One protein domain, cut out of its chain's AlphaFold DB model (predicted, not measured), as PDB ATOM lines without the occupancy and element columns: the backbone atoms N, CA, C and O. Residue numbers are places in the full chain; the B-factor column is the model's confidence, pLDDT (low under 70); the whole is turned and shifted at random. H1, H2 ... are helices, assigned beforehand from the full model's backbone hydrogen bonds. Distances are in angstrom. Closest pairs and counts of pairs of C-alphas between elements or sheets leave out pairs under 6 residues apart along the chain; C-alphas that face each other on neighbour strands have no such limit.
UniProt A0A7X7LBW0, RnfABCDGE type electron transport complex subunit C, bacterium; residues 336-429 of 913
ATOM      1  N   THR A 336       7.295  10.275  -1.304       52.53
ATOM      2  CA  THR A 336       7.984   9.354  -0.394       52.53
ATOM      3  C   THR A 336       7.018   8.419   0.336       52.53
ATOM      4  O   THR A 336       7.410   7.312   0.705       52.53
ATOM      5  N   THR A 337       5.756   8.825   0.490       44.88
ATOM      6  CA  THR A 337       4.712   8.116   1.247       44.88
ATOM      7  C   THR A 337       3.948   7.064   0.431       44.88
ATOM      8  O   THR A 337       3.568   6.037   0.989       44.88
ATOM      9  N   ASP A 338       3.803   7.244  -0.888       45.19
ATOM     10  CA  ASP A 338       3.028   6.339  -1.766       45.19
ATOM     11  C   ASP A 338       3.804   5.131  -2.319       45.19
ATOM     12  O   ASP A 338       3.235   4.235  -2.945       45.19
ATOM     13  N   THR A 339       5.119   5.072  -2.126       49.31
ATOM     14  CA  THR A 339       5.942   4.010  -2.716       49.31
ATOM     15  C   THR A 339       6.292   2.946  -1.690       49.31
ATOM     16  O   THR A 339       7.087   3.193  -0.782       49.31
ATOM     17  N   LEU A 340       5.800   1.721  -1.898       49.62
ATOM     18  CA  LEU A 340       6.486   0.525  -1.408       49.62
ATOM     19  C   LEU A 340       7.958   0.646  -1.836       49.62
ATOM     20  O   LEU A 340       8.263   0.647  -3.032       49.62
ATOM     21  N   VAL A 341       8.858   0.827  -0.866       53.56
ATOM     22  CA  VAL A 341      10.302   0.784  -1.106       53.56
ATOM     23  C   VAL A 341      10.598  -0.612  -1.637       53.56
ATOM     24  O   VAL A 341      10.532  -1.590  -0.893       53.56
ATOM     25  N   ALA A 342      10.872  -0.713  -2.936       58.56
ATOM     26  CA  ALA A 342      11.193  -1.982  -3.558       58.56
ATOM     27  C   ALA A 342      12.691  -2.259  -3.398       58.56
ATOM     28  O   ALA A 342      13.524  -1.354  -3.274       58.56
ATOM     29  N   HIS A 343      13.058  -3.534  -3.423       69.12
ATOM     30  CA  HIS A 343      14.462  -3.919  -3.447       69.12
ATOM     31  C   HIS A 343      15.113  -3.446  -4.755       69.12
ATOM     32  O   HIS A 343      14.471  -3.346  -5.802       69.12
ATOM     33  N   CYS A 344      16.412  -3.135  -4.707       75.19
ATOM     34  CA  CYS A 344      17.163  -2.755  -5.902       75.19
ATOM     35  C   CYS A 344      17.099  -3.878  -6.950       75.19
ATOM     36  O   CYS A 344      17.645  -4.951  -6.715       75.19
ATOM     37  N   VAL A 345      16.514  -3.608  -8.123       70.31
ATOM     38  CA  VAL A 345      16.424  -4.581  -9.235       70.31
ATOM     39  C   VAL A 345      17.667  -4.608 -10.138       70.31
ATOM     40  O   VAL A 345      17.692  -5.292 -11.152       70.31
ATOM     41  N   GLY A 346      18.705  -3.827  -9.817       72.75
ATOM     42  CA  GLY A 346      19.968  -3.820 -10.567       72.75
ATOM     43  C   GLY A 346      19.884  -3.280 -11.999       72.75
ATOM     44  O   GLY A 346      20.672  -3.672 -12.848       72.75
ATOM     45  N   CYS A 347      18.992  -2.326 -12.281       75.56
ATOM     46  CA  CYS A 347      18.857  -1.733 -13.623       75.56
ATOM     47  C   CYS A 347      20.014  -0.803 -14.053       75.56
ATOM     48  O   CYS A 347      20.124  -0.404 -15.218       75.56
ATOM     49  N   PHE A 348      20.879  -0.426 -13.104       80.31
ATOM     50  CA  PHE A 348      22.011   0.496 -13.269       80.31
ATOM     51  C   PHE A 348      21.654   1.919 -13.736       80.31
ATOM     52  O   PHE A 348      22.555   2.697 -14.044       80.31
ATOM     53  N   ASN A 349      20.378   2.325 -13.715       80.19
ATOM     54  CA  ASN A 349      19.996   3.712 -14.028       80.19
ATOM     55  C   ASN A 349      20.706   4.715 -13.105       80.19
ATOM     56  O   ASN A 349      21.163   5.761 -13.555       80.19
ATOM     57  N   CYS A 350      20.890   4.357 -11.832       85.56
ATOM     58  CA  CYS A 350      21.622   5.163 -10.858       85.56
ATOM     59  C   CYS A 350      23.107   5.377 -11.213       85.56
ATOM     60  O   CYS A 350      23.652   6.429 -10.886       85.56
ATOM     61  N   ARG A 351      23.751   4.415 -11.896       86.12
ATOM     62  CA  ARG A 351      25.108   4.557 -12.455       86.12
ATOM     63  C   ARG A 351      25.097   5.480 -13.668       86.12
ATOM     64  O   ARG A 351      25.913   6.393 -13.738       86.12
ATOM     65  N   ASP A 352      24.144   5.274 -14.578       81.94
ATOM     66  CA  ASP A 352      24.045   6.017 -15.842       81.94
ATOM     67  C   ASP A 352      23.839   7.529 -15.634       81.94
ATOM     68  O   ASP A 352      24.256   8.325 -16.478       81.94
ATOM     69  N   VAL A 353      23.195   7.932 -14.530       84.38
ATOM     70  CA  VAL A 353      22.981   9.349 -14.177       84.38
ATOM     71  C   VAL A 353      24.035   9.919 -13.228       84.38
ATOM     72  O   VAL A 353      24.006  11.117 -12.959       84.38
ATOM     73  N   CYS A 354      24.937   9.101 -12.675       87.94
ATOM     74  CA  CYS A 354      25.899   9.580 -11.688       87.94
ATOM     75  C   CYS A 354      26.952  10.479 -12.366       87.94
ATOM     76  O   CYS A 354      27.749   9.974 -13.164       87.94
ATOM     77  N   PRO A 355      27.028  11.780 -12.023       84.69
ATOM     78  CA  PRO A 355      27.931  12.715 -12.701       84.69
ATOM     79  C   PRO A 355      29.411  12.422 -12.418       84.69
ATOM     80  O   PRO A 355      30.288  12.746 -13.207       84.69
ATOM     81  N   VAL A 356      29.690  11.764 -11.293       86.25
ATOM     82  CA  VAL A 356      31.039  11.361 -10.875       86.25
ATOM     83  C   VAL A 356      31.315   9.872 -11.129       86.25
ATOM     84  O   VAL A 356      32.295   9.336 -10.626       86.25
ATOM     85  N   HIS A 357      30.459   9.204 -11.916       84.06
ATOM     86  CA  HIS A 357      30.584   7.798 -12.339       84.06
ATOM     87  C   HIS A 357      30.795   6.790 -11.199       84.06
ATOM     88  O   HIS A 357      31.525   5.809 -11.339       84.06
ATOM     89  N   LEU A 358      30.140   7.023 -10.062       87.56
ATOM     90  CA  LEU A 358      30.107   6.067  -8.958       87.56
ATOM     91  C   LEU A 358      29.104   4.944  -9.220       87.56
ATOM     92  O   LEU A 358      28.327   4.982 -10.174       87.56
ATOM     93  N   ALA A 359      29.096   3.960  -8.320       87.25
ATOM     94  CA  ALA A 359      28.175   2.831  -8.307       87.25
ATOM     95  C   ALA A 359      27.174   2.910  -7.135       87.25
ATOM     96  O   ALA A 359      27.335   2.172  -6.162       87.25
ATOM     97  N   PRO A 360      26.145   3.786  -7.178       90.38
ATOM     98  CA  PRO A 360      25.224   3.973  -6.054       90.38
ATOM     99  C   PRO A 360      24.555   2.686  -5.564       90.38
ATOM    100  O   PRO A 360      24.400   2.499  -4.363       90.38
ATOM    101  N   ASN A 361      24.195   1.780  -6.478       86.19
ATOM    102  CA  ASN A 361      23.602   0.485  -6.141       86.19
ATOM    103  C   ASN A 361      24.559  -0.411  -5.334       86.19
ATOM    104  O   ASN A 361      24.130  -1.060  -4.383       86.19
ATOM    105  N   GLU A 362      25.848  -0.436  -5.687       84.38
ATOM    106  CA  GLU A 362      26.863  -1.209  -4.956       84.38
ATOM    107  C   GLU A 362      27.222  -0.543  -3.626       84.38
ATOM    108  O   GLU A 362      27.411  -1.238  -2.633       84.38
ATOM    109  N   ILE A 363      27.244   0.794  -3.576       89.31
ATOM    110  CA  ILE A 363      27.408   1.549  -2.327       89.31
ATOM    111  C   ILE A 363      26.270   1.212  -1.359       89.31
ATOM    112  O   ILE A 363      26.532   0.873  -0.211       89.31
ATOM    113  N   HIS A 364      25.018   1.252  -1.823       88.62
ATOM    114  CA  HIS A 364      23.852   0.882  -1.017       88.62
ATOM    115  C   HIS A 364      23.981  -0.531  -0.434       88.62
ATOM    116  O   HIS A 364      23.732  -0.733   0.752       88.62
ATOM    117  N   TYR A 365      24.444  -1.488  -1.240       81.38
ATOM    118  CA  TYR A 365      24.669  -2.857  -0.785       81.38
ATOM    119  C   TYR A 365      25.811  -2.989   0.228       81.38
ATOM    120  O   TYR A 365      25.670  -3.674   1.238       81.38
ATOM    121  N   ALA A 366      26.947  -2.336  -0.023       80.44
ATOM    122  CA  ALA A 366      28.078  -2.360   0.896       80.44
ATOM    123  C   ALA A 366      27.698  -1.752   2.256       80.44
ATOM    124  O   ALA A 366      28.079  -2.286   3.295       80.44
ATOM    125  N   VAL A 367      26.873  -0.700   2.260       86.12
ATOM    126  CA  VAL A 367      26.305  -0.114   3.485       86.12
ATOM    127  C   VAL A 367      25.391  -1.101   4.201       86.12
ATOM    128  O   VAL A 367      25.551  -1.295   5.402       86.12
ATOM    129  N   SER A 368      24.488  -1.781   3.483       81.19
ATOM    130  CA  SER A 368      23.581  -2.759   4.102       81.19
ATOM    131  C   SER A 368      24.305  -3.969   4.713       81.19
ATOM    132  O   SER A 368      23.709  -4.677   5.515       81.19
ATOM    133  N   HIS A 369      25.570  -4.210   4.343       79.31
ATOM    134  CA  HIS A 369      26.419  -5.293   4.866       79.31
ATOM    135  C   HIS A 369      27.539  -4.805   5.794       79.31
ATOM    136  O   HIS A 369      28.372  -5.603   6.215       79.31
ATOM    137  N   GLY A 370      27.622  -3.505   6.085       84.69
ATOM    138  CA  GLY A 370      28.713  -2.967   6.899       84.69
ATOM    139  C   GLY A 370      30.107  -3.034   6.242       84.69
ATOM    140  O   GLY A 370      31.111  -2.855   6.933       84.69
ATOM    141  N   ASP A 371      30.215  -3.268   4.928       83.81
ATOM    142  CA  ASP A 371      31.486  -3.504   4.222       83.81
ATOM    143  C   ASP A 371      32.232  -2.197   3.901       83.81
ATOM    144  O   ASP A 371      32.201  -1.647   2.794       83.81
ATOM    145  N   ARG A 372      32.969  -1.708   4.897       91.81
ATOM    146  CA  ARG A 372      33.788  -0.487   4.819       91.81
ATOM    147  C   ARG A 372      34.907  -0.576   3.779       91.81
ATOM    148  O   ARG A 372      35.315   0.450   3.233       91.81
ATOM    149  N   THR A 373      35.431  -1.772   3.520       82.31
ATOM    150  CA  THR A 373      36.539  -1.986   2.579       82.31
ATOM    151  C   THR A 373      36.062  -1.751   1.152       82.31
ATOM    152  O   THR A 373      36.695  -1.002   0.401       82.31
ATOM    153  N   THR A 374      34.897  -2.299   0.801       78.69
ATOM    154  CA  THR A 374      34.272  -2.046  -0.499       78.69
ATOM    155  C   THR A 374      33.906  -0.573  -0.673       78.69
ATOM    156  O   THR A 374      34.164  -0.030  -1.744       78.69
ATOM    157  N   LEU A 375      33.403   0.116   0.361       86.56
ATOM    158  CA  LEU A 375      33.079   1.550   0.264       86.56
ATOM    159  C   LEU A 375      34.283   2.419  -0.128       86.56
ATOM    160  O   LEU A 375      34.137   3.320  -0.955       86.56
ATOM    161  N   ARG A 376      35.476   2.126   0.408       86.88
ATOM    162  CA  ARG A 376      36.714   2.824   0.018       86.88
ATOM    163  C   ARG A 376      37.143   2.481  -1.406       86.88
ATOM    164  O   ARG A 376      37.498   3.371  -2.167       86.88
ATOM    165  N   ARG A 377      37.061   1.204  -1.793       83.56
ATOM    166  CA  ARG A 377      37.376   0.759  -3.162       83.56
ATOM    167  C   ARG A 377      36.440   1.375  -4.207       83.56
ATOM    168  O   ARG A 377      36.839   1.580  -5.346       83.56
ATOM    169  N   LEU A 378      35.195   1.659  -3.827       84.06
ATOM    170  CA  LEU A 378      34.211   2.328  -4.676       84.06
ATOM    171  C   LEU A 378      34.390   3.850  -4.736       84.06
ATOM    172  O   LEU A 378      33.571   4.503  -5.376       84.06
ATOM    173  N   HIS A 379      35.430   4.412  -4.114       88.56
ATOM    174  CA  HIS A 379      35.730   5.845  -4.133       88.56
ATOM    175  C   HIS A 379      34.561   6.724  -3.658       88.56
ATOM    176  O   HIS A 379      34.239   7.758  -4.256       88.56
ATOM    177  N   LEU A 380      33.880   6.305  -2.583       90.75
ATOM    178  CA  LEU A 380      32.703   6.996  -2.046       90.75
ATOM    179  C   LEU A 380      32.963   8.480  -1.714       90.75
ATOM    180  O   LEU A 380      32.044   9.301  -1.775       90.75
ATOM    181  N   GLU A 381      34.208   8.851  -1.418       88.88
ATOM    182  CA  GLU A 381      34.647  10.229  -1.193       88.88
ATOM    183  C   GLU A 381      34.416  11.166  -2.385       88.88
ATOM    184  O   GLU A 381      34.290  12.377  -2.197       88.88
ATOM    185  N   GLN A 382      34.294  10.629  -3.602       90.38
ATOM    186  CA  GLN A 382      33.986  11.418  -4.796       90.38
ATOM    187  C   GLN A 382      32.517  11.859  -4.848       90.38
ATOM    188  O   GLN A 382      32.168  12.756  -5.618       90.38
ATOM    189  N   CYS A 383      31.632  11.251  -4.050       90.94
ATOM    190  CA  CYS A 383      30.202  11.516  -4.130       90.94
ATOM    191  C   CYS A 383      29.862  12.949  -3.691       90.94
ATOM    192  O   CYS A 383      30.154  13.353  -2.564       90.94
ATOM    193  N   ILE A 384      29.157  13.681  -4.555       87.75
ATOM    194  CA  ILE A 384      28.700  15.057  -4.304       87.75
ATOM    195  C   ILE A 384      27.309  15.147  -3.658       87.75
ATOM    196  O   ILE A 384      26.801  16.241  -3.475       87.75
ATOM    197  N   GLU A 385      26.675  14.012  -3.344       88.81
ATOM    198  CA  GLU A 385      25.341  13.954  -2.714       88.81
ATOM    199  C   GLU A 385      24.211  14.662  -3.486       88.81
ATOM    200  O   GLU A 385      23.189  15.013  -2.915       88.81
ATOM    201  N   CYS A 386      24.345  14.789  -4.809       87.19
ATOM    202  CA  CYS A 386      23.361  15.465  -5.658       87.19
ATOM    203  C   CYS A 386      21.974  14.790  -5.726       87.19
ATOM    204  O   CYS A 386      21.057  15.357  -6.302       87.19
ATOM    205  N   GLY A 387      21.803  13.555  -5.245       85.12
ATOM    206  CA  GLY A 387      20.503  12.869  -5.272       85.12
ATOM    207  C   GLY A 387      20.020  12.383  -6.651       85.12
ATOM    208  O   GLY A 387      19.049  11.636  -6.717       85.12
ATOM    209  N   ALA A 388      20.728  12.680  -7.750       86.50
ATOM    210  CA  ALA A 388      20.372  12.244  -9.111       86.50
ATOM    211  C   ALA A 388      20.109  10.726  -9.219       86.50
ATOM    212  O   ALA A 388      19.188  10.281  -9.902       86.50
ATOM    213  N   CYS A 389      20.909   9.926  -8.507       87.06
ATOM    214  CA  CYS A 389      20.790   8.472  -8.478       87.06
ATOM    215  C   CYS A 389      19.488   7.959  -7.846       87.06
ATOM    216  O   CYS A 389      18.951   6.958  -8.314       87.06
ATOM    217  N   GLU A 390      18.994   8.640  -6.811       85.88
ATOM    218  CA  GLU A 390      17.759   8.296  -6.105       85.88
ATOM    219  C   GLU A 390      16.545   8.748  -6.919       85.88
ATOM    220  O   GLU A 390      15.640   7.955  -7.155       85.88
ATOM    221  N   TYR A 391      16.600   9.959  -7.488       81.31
ATOM    222  CA  TYR A 391      15.572  10.489  -8.391       81.31
ATOM    223  C   TYR A 391      15.242   9.537  -9.552       81.31
ATOM    224  O   TYR A 391      14.076   9.319  -9.881       81.31
ATOM    225  N   THR A 392      16.269   8.966 -10.196       81.06
ATOM    226  CA  THR A 392      16.079   8.072 -11.350       81.06
ATOM    227  C   THR A 392      15.728   6.631 -10.971       81.06
ATOM    228  O   THR A 392      15.533   5.805 -11.874       81.06
ATOM    229  N   CYS A 393      15.757   6.280  -9.683       80.50
ATOM    230  CA  CYS A 393      15.604   4.902  -9.245       80.50
ATOM    231  C   CYS A 393      14.164   4.427  -9.477       80.50
ATOM    232  O   CYS A 393      13.232   4.938  -8.869       80.50
ATOM    233  N   ILE A 394      13.993   3.415 -10.328       73.75
ATOM    234  CA  ILE A 394      12.677   2.819 -10.624       73.75
ATOM    235  C   ILE A 394      12.116   2.002  -9.451       73.75
ATOM    236  O   ILE A 394      10.911   1.855  -9.326       73.75
ATOM    237  N   SER A 395      12.991   1.500  -8.575       73.81
ATOM    238  CA  SER A 395      12.627   0.720  -7.382       73.81
ATOM    239  C   SER A 395      12.381   1.595  -6.147       73.81
ATOM    240  O   SER A 395      12.135   1.079  -5.065       73.81
ATOM    241  N   ASN A 396      12.536   2.910  -6.289       74.44
ATOM    242  CA  ASN A 396      12.561   3.873  -5.197       74.44
ATOM    243  C   ASN A 396      13.463   3.495  -3.998       74.44
ATOM    244  O   ASN A 396      13.097   3.645  -2.833       74.44
ATOM    245  N   VAL A 397      14.664   2.975  -4.279       79.31
ATOM    246  CA  VAL A 397      15.655   2.696  -3.228       79.31
ATOM    247  C   VAL A 397      16.180   4.024  -2.669       79.31
ATOM    248  O   VAL A 397      16.621   4.854  -3.470       79.31
ATOM    249  N   PRO A 398      16.253   4.208  -1.334       80.00
ATOM    250  CA  PRO A 398      16.783   5.420  -0.704       80.00
ATOM    251  C   PRO A 398      18.324   5.476  -0.784       80.00
ATOM    252  O   PRO A 398      19.046   5.384   0.217       80.00
ATOM    253  N   LEU A 399      18.854   5.560  -2.007       87.50
ATOM    254  CA  LEU A 399      20.282   5.517  -2.319       87.50
ATOM    255  C   LEU A 399      21.069   6.648  -1.649       87.50
ATOM    256  O   LEU A 399      22.187   6.411  -1.193       87.50
ATOM    257  N   LEU A 400      20.518   7.861  -1.565       85.94
ATOM    258  CA  LEU A 400      21.198   9.003  -0.957       85.94
ATOM    259  C   LEU A 400      21.324   8.831   0.559       85.94
ATOM    260  O   LEU A 400      22.381   9.130   1.120       85.94
ATOM    261  N   LYS A 401      20.294   8.271   1.211       84.56
ATOM    262  CA  LYS A 401      20.361   7.878   2.628       84.56
ATOM    263  C   LYS A 401      21.507   6.891   2.854       84.56
ATOM    264  O   LYS A 401      22.332   7.113   3.739       84.56
ATOM    265  N   SER A 402      21.604   5.850   2.025       88.69
ATOM    266  CA  SER A 402      22.692   4.872   2.126       88.69
ATOM    267  C   SER A 402      24.060   5.479   1.839       88.69
ATOM    268  O   SER A 402      24.993   5.221   2.583       88.69
ATOM    269  N   ILE A 403      24.199   6.329   0.821       91.31
ATOM    270  CA  ILE A 403      25.458   7.026   0.516       91.31
ATOM    271  C   ILE A 403      25.947   7.839   1.718       91.31
ATOM    272  O   ILE A 403      27.129   7.776   2.061       91.31
ATOM    273  N   ARG A 404      25.053   8.590   2.372       89.56
ATOM    274  CA  ARG A 404      25.397   9.393   3.554       89.56
ATOM    275  C   ARG A 404      25.808   8.520   4.728       89.56
ATOM    276  O   ARG A 404      26.808   8.821   5.373       89.56
ATOM    277  N   GLU A 405      25.085   7.431   4.964       90.19
ATOM    278  CA  GLU A 405      25.469   6.457   5.982       90.19
ATOM    279  C   GLU A 405      26.837   5.841   5.676       90.19
ATOM    280  O   GLU A 405      27.723   5.846   6.524       90.19
ATOM    281  N   GLY A 406      27.080   5.435   4.429       92.06
ATOM    282  CA  GLY A 406      28.375   4.921   3.993       92.06
ATOM    283  C   GLY A 406      29.515   5.916   4.203       92.06
ATOM    284  O   GLY A 406      30.598   5.518   4.628       92.06
ATOM    285  N   LYS A 407      29.281   7.214   3.963       92.62
ATOM    286  CA  LYS A 407      30.266   8.264   4.246       92.62
ATOM    287  C   LYS A 407      30.569   8.357   5.736       92.62
ATOM    288  O   LYS A 407      31.745   8.353   6.093       92.62
ATOM    289  N   ARG A 408      29.540   8.367   6.595       91.75
ATOM    290  CA  ARG A 408      29.718   8.347   8.059       91.75
ATOM    291  C   ARG A 408      30.492   7.122   8.503       91.75
ATOM    292  O   ARG A 408      31.422   7.267   9.290       91.75
ATOM    293  N   MET A 409      30.163   5.950   7.949       92.50
ATOM    294  CA  MET A 409      30.903   4.725   8.209       92.50
ATOM    295  C   MET A 409      32.385   5.000   7.966       92.50
ATOM    296  O   MET A 409      33.152   4.949   8.916       92.50
ATOM    297  N   ILE A 410      32.813   5.399   6.771       92.62
ATOM    298  CA  ILE A 410      34.245   5.593   6.480       92.62
ATOM    299  C   ILE A 410      34.856   6.919   6.989       92.62
ATOM    300  O   ILE A 410      35.975   7.240   6.597       92.62
ATOM    301  N   GLY A 411      34.184   7.648   7.890       89.62
ATOM    302  CA  GLY A 411      34.718   8.853   8.546       89.62
ATOM    303  C   GLY A 411      34.686  10.125   7.692       89.62
ATOM    304  O   GLY A 411      35.403  11.080   7.977       89.62
ATOM    305  N   LEU A 412      33.877  10.150   6.632       86.81
ATOM    306  CA  LEU A 412      33.702  11.313   5.769       86.81
ATOM    307  C   LEU A 412      32.532  12.176   6.242       86.81
ATOM    308  O   LEU A 412      31.475  11.676   6.628       86.81
ATOM    309  N   ARG A 413      32.696  13.494   6.127       77.06
ATOM    310  CA  ARG A 413      31.619  14.455   6.378       77.06
ATOM    311  C   ARG A 413      30.579  14.358   5.257       77.06
ATOM    312  O   ARG A 413      30.922  14.475   4.078       77.06
ATOM    313  N   SER A 414      29.318  14.138   5.621       68.88
ATOM    314  CA  SER A 414      28.198  14.262   4.687       68.88
ATOM    315  C   SER A 414      27.839  15.726   4.484       68.88
ATOM    316  O   SER A 414      28.064  16.558   5.366       68.88
ATOM    317  N   VAL A 415      27.242  16.041   3.342       64.38
ATOM    318  CA  VAL A 415      26.715  17.380   3.100       64.38
ATOM    319  C   VAL A 415      25.356  17.497   3.818       64.38
ATOM    320  O   VAL A 415      24.559  16.556   3.753       64.38
ATOM    321  N   PRO A 416      25.074  18.582   4.564       53.91
ATOM    322  CA  PRO A 416      23.816  18.732   5.300       53.91
ATOM    323  C   PRO A 416      22.663  19.077   4.343       53.91
ATOM    324  O   PRO A 416      22.275  20.231   4.219       53.91
ATOM    325  N   PHE A 417      22.137  18.079   3.635       60.12
ATOM    326  CA  PHE A 417      21.035  18.224   2.675       60.12
ATOM    327  C   PHE A 417      20.028  17.074   2.818       60.12
ATOM    328  O   PHE A 417      20.300  16.095   3.513       60.12
ATOM    329  N   ALA A 418      18.858  17.160   2.186       56.16
ATOM    330  CA  ALA A 418      17.820  16.118   2.218       56.16
ATOM    331  C   ALA A 418      17.848  15.241   0.943       56.16
ATOM    332  O   ALA A 418      18.616  15.553   0.031       56.16
ATOM    333  N   PRO A 419      17.157  14.082   0.909       60.50
ATOM    334  CA  PRO A 419      16.854  13.354  -0.333       60.50
ATOM    335  C   PRO A 419      16.020  14.188  -1.326       60.50
ATOM    336  O   PRO A 419      15.373  15.145  -0.893       60.50
ATOM    337  N   PRO A 420      16.018  13.852  -2.635       59.88
ATOM    338  CA  PRO A 420      15.199  14.546  -3.624       59.88
ATOM    339  C   PRO A 420      13.716  14.474  -3.262       59.88
ATOM    340  O   PRO A 420      13.196  13.400  -2.980       59.88
ATOM    341  N   ALA A 421      13.022  15.609  -3.328       58.50
ATOM    342  CA  ALA A 421      11.593  15.692  -3.027       58.50
ATOM    343  C   ALA A 421      10.714  15.098  -4.140       58.50
ATOM    344  O   ALA A 421       9.569  14.726  -3.914       58.50
ATOM    345  N   ILE A 422      11.242  15.013  -5.361       60.75
ATOM    346  CA  ILE A 422      10.517  14.497  -6.520       60.75
ATOM    347  C   ILE A 422      11.131  13.152  -6.888       60.75
ATOM    348  O   ILE A 422      12.284  13.099  -7.294       60.75
ATOM    349  N   HIS A 423      10.362  12.071  -6.835       64.06
ATOM    350  CA  HIS A 423      10.714  10.845  -7.555       64.06
ATOM    351  C   HIS A 423      10.178  10.919  -8.982       64.06
ATOM    352  O   HIS A 423       9.120  11.509  -9.229       64.06
ATOM    353  N   ARG A 424      10.887  10.330  -9.948       58.97
ATOM    354  CA  ARG A 424      10.390  10.222 -11.325       58.97
ATOM    355  C   ARG A 424       8.997   9.562 -11.316       58.97
ATOM    356  O   ARG A 424       8.858   8.488 -10.740       58.97
ATOM    357  N   ARG A 425       7.974  10.176 -11.951       48.06
ATOM    358  CA  ARG A 425       6.672   9.509 -12.186       48.06
ATOM    359  C   ARG A 425       6.940   8.324 -13.109       48.06
ATOM    360  O   ARG A 425       7.022   8.492 -14.321       48.06
ATOM    361  N   VAL A 426       7.115   7.142 -12.550       49.91
ATOM    362  CA  VAL A 426       6.877   5.903 -13.280       49.91
ATOM    363  C   VAL A 426       5.556   5.412 -12.718       49.91
ATOM    364  O   VAL A 426       5.457   5.195 -11.514       49.91
ATOM    365  N   ALA A 427       4.512   5.382 -13.551       42.00
ATOM    366  CA  ALA A 427       3.224   4.828 -13.149       42.00
ATOM    367  C   ALA A 427       3.485   3.440 -12.553       42.00
ATOM    368  O   ALA A 427       4.103   2.603 -13.211       42.00
ATOM    369  N   TYR A 428       3.108   3.263 -11.289       45.19
ATOM    370  CA  TYR A 428       3.527   2.146 -10.453       45.19
ATOM    371  C   TYR A 428       2.811   0.862 -10.893       45.19
ATOM    372  O   TYR A 428       1.785   0.469 -10.352       45.19
ATOM    373  N   TRP A 429       3.368   0.224 -11.913       50.44
ATOM    374  CA  TRP A 429       3.296  -1.212 -12.135       50.44
ATOM    375  C   TRP A 429       4.747  -1.694 -12.111       50.44
ATOM    376  O   TRP A 429       5.585  -1.012 -12.707       50.44
TER     377      TRP A 429
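Overview. This is residues 336 to 429 of the 913 residues of the protein "RnfABCDGE type electron transport complex subunit C" of bacterium (UniProt A0A7X7LBW0). With little regular structure, this is a loop-rich domain in which H5 and H2 cross as the core, H3 folds back beside H2 at one end, and short H1 and H4 pack together at the other. The 94 printed residues hold five named helices, H1 to H5 in chain order, and no named strand; the class is all helix, with 34 residues in named elements. It is compact, radius of gyration of the C-alphas 12.6 A, spanning 38 by 25 by 22 A.

Along the chain. H5, residues 399 to 409, runs 15.0 A from C-alpha 399 at (20.282, 5.517, -2.319) to C-alpha 409 at (30.903, 4.725, 8.209). H2 is residues 360 to 368, 12.3 A; H3 372 to 377, 8.8 A; H4 388 to 391, 5.2 A; H1 349 to 352, 5.0 A.

Arrangement. H5 touches H2 at a steep tilt of 53 degrees, the same way, closest C-alphas His 364 and Ser 402, 5.2 A. H2 and H3 form a hairpin, touching at Ile 363 and Leu 375, closest C-alphas 6.2 A apart. H4 touches H5, closest C-alphas Glu 390 and Leu 399, 5.3 A, and H1, Cys 389 and Cys 350, 4.2 A. H1 and H5 are apart. Every O i to N i+4 pair is within hydrogen-bond range in H2, H3 and H5; H1 and H4 are too short for one.

Size, cuts and confidence. The C-alphas farthest apart, Gly 411 and Trp 429, are 38.9 A apart. The printed part has no cut and no long link between helices. Residues 336 to 343 and 414 to 429 have pLDDT under 70.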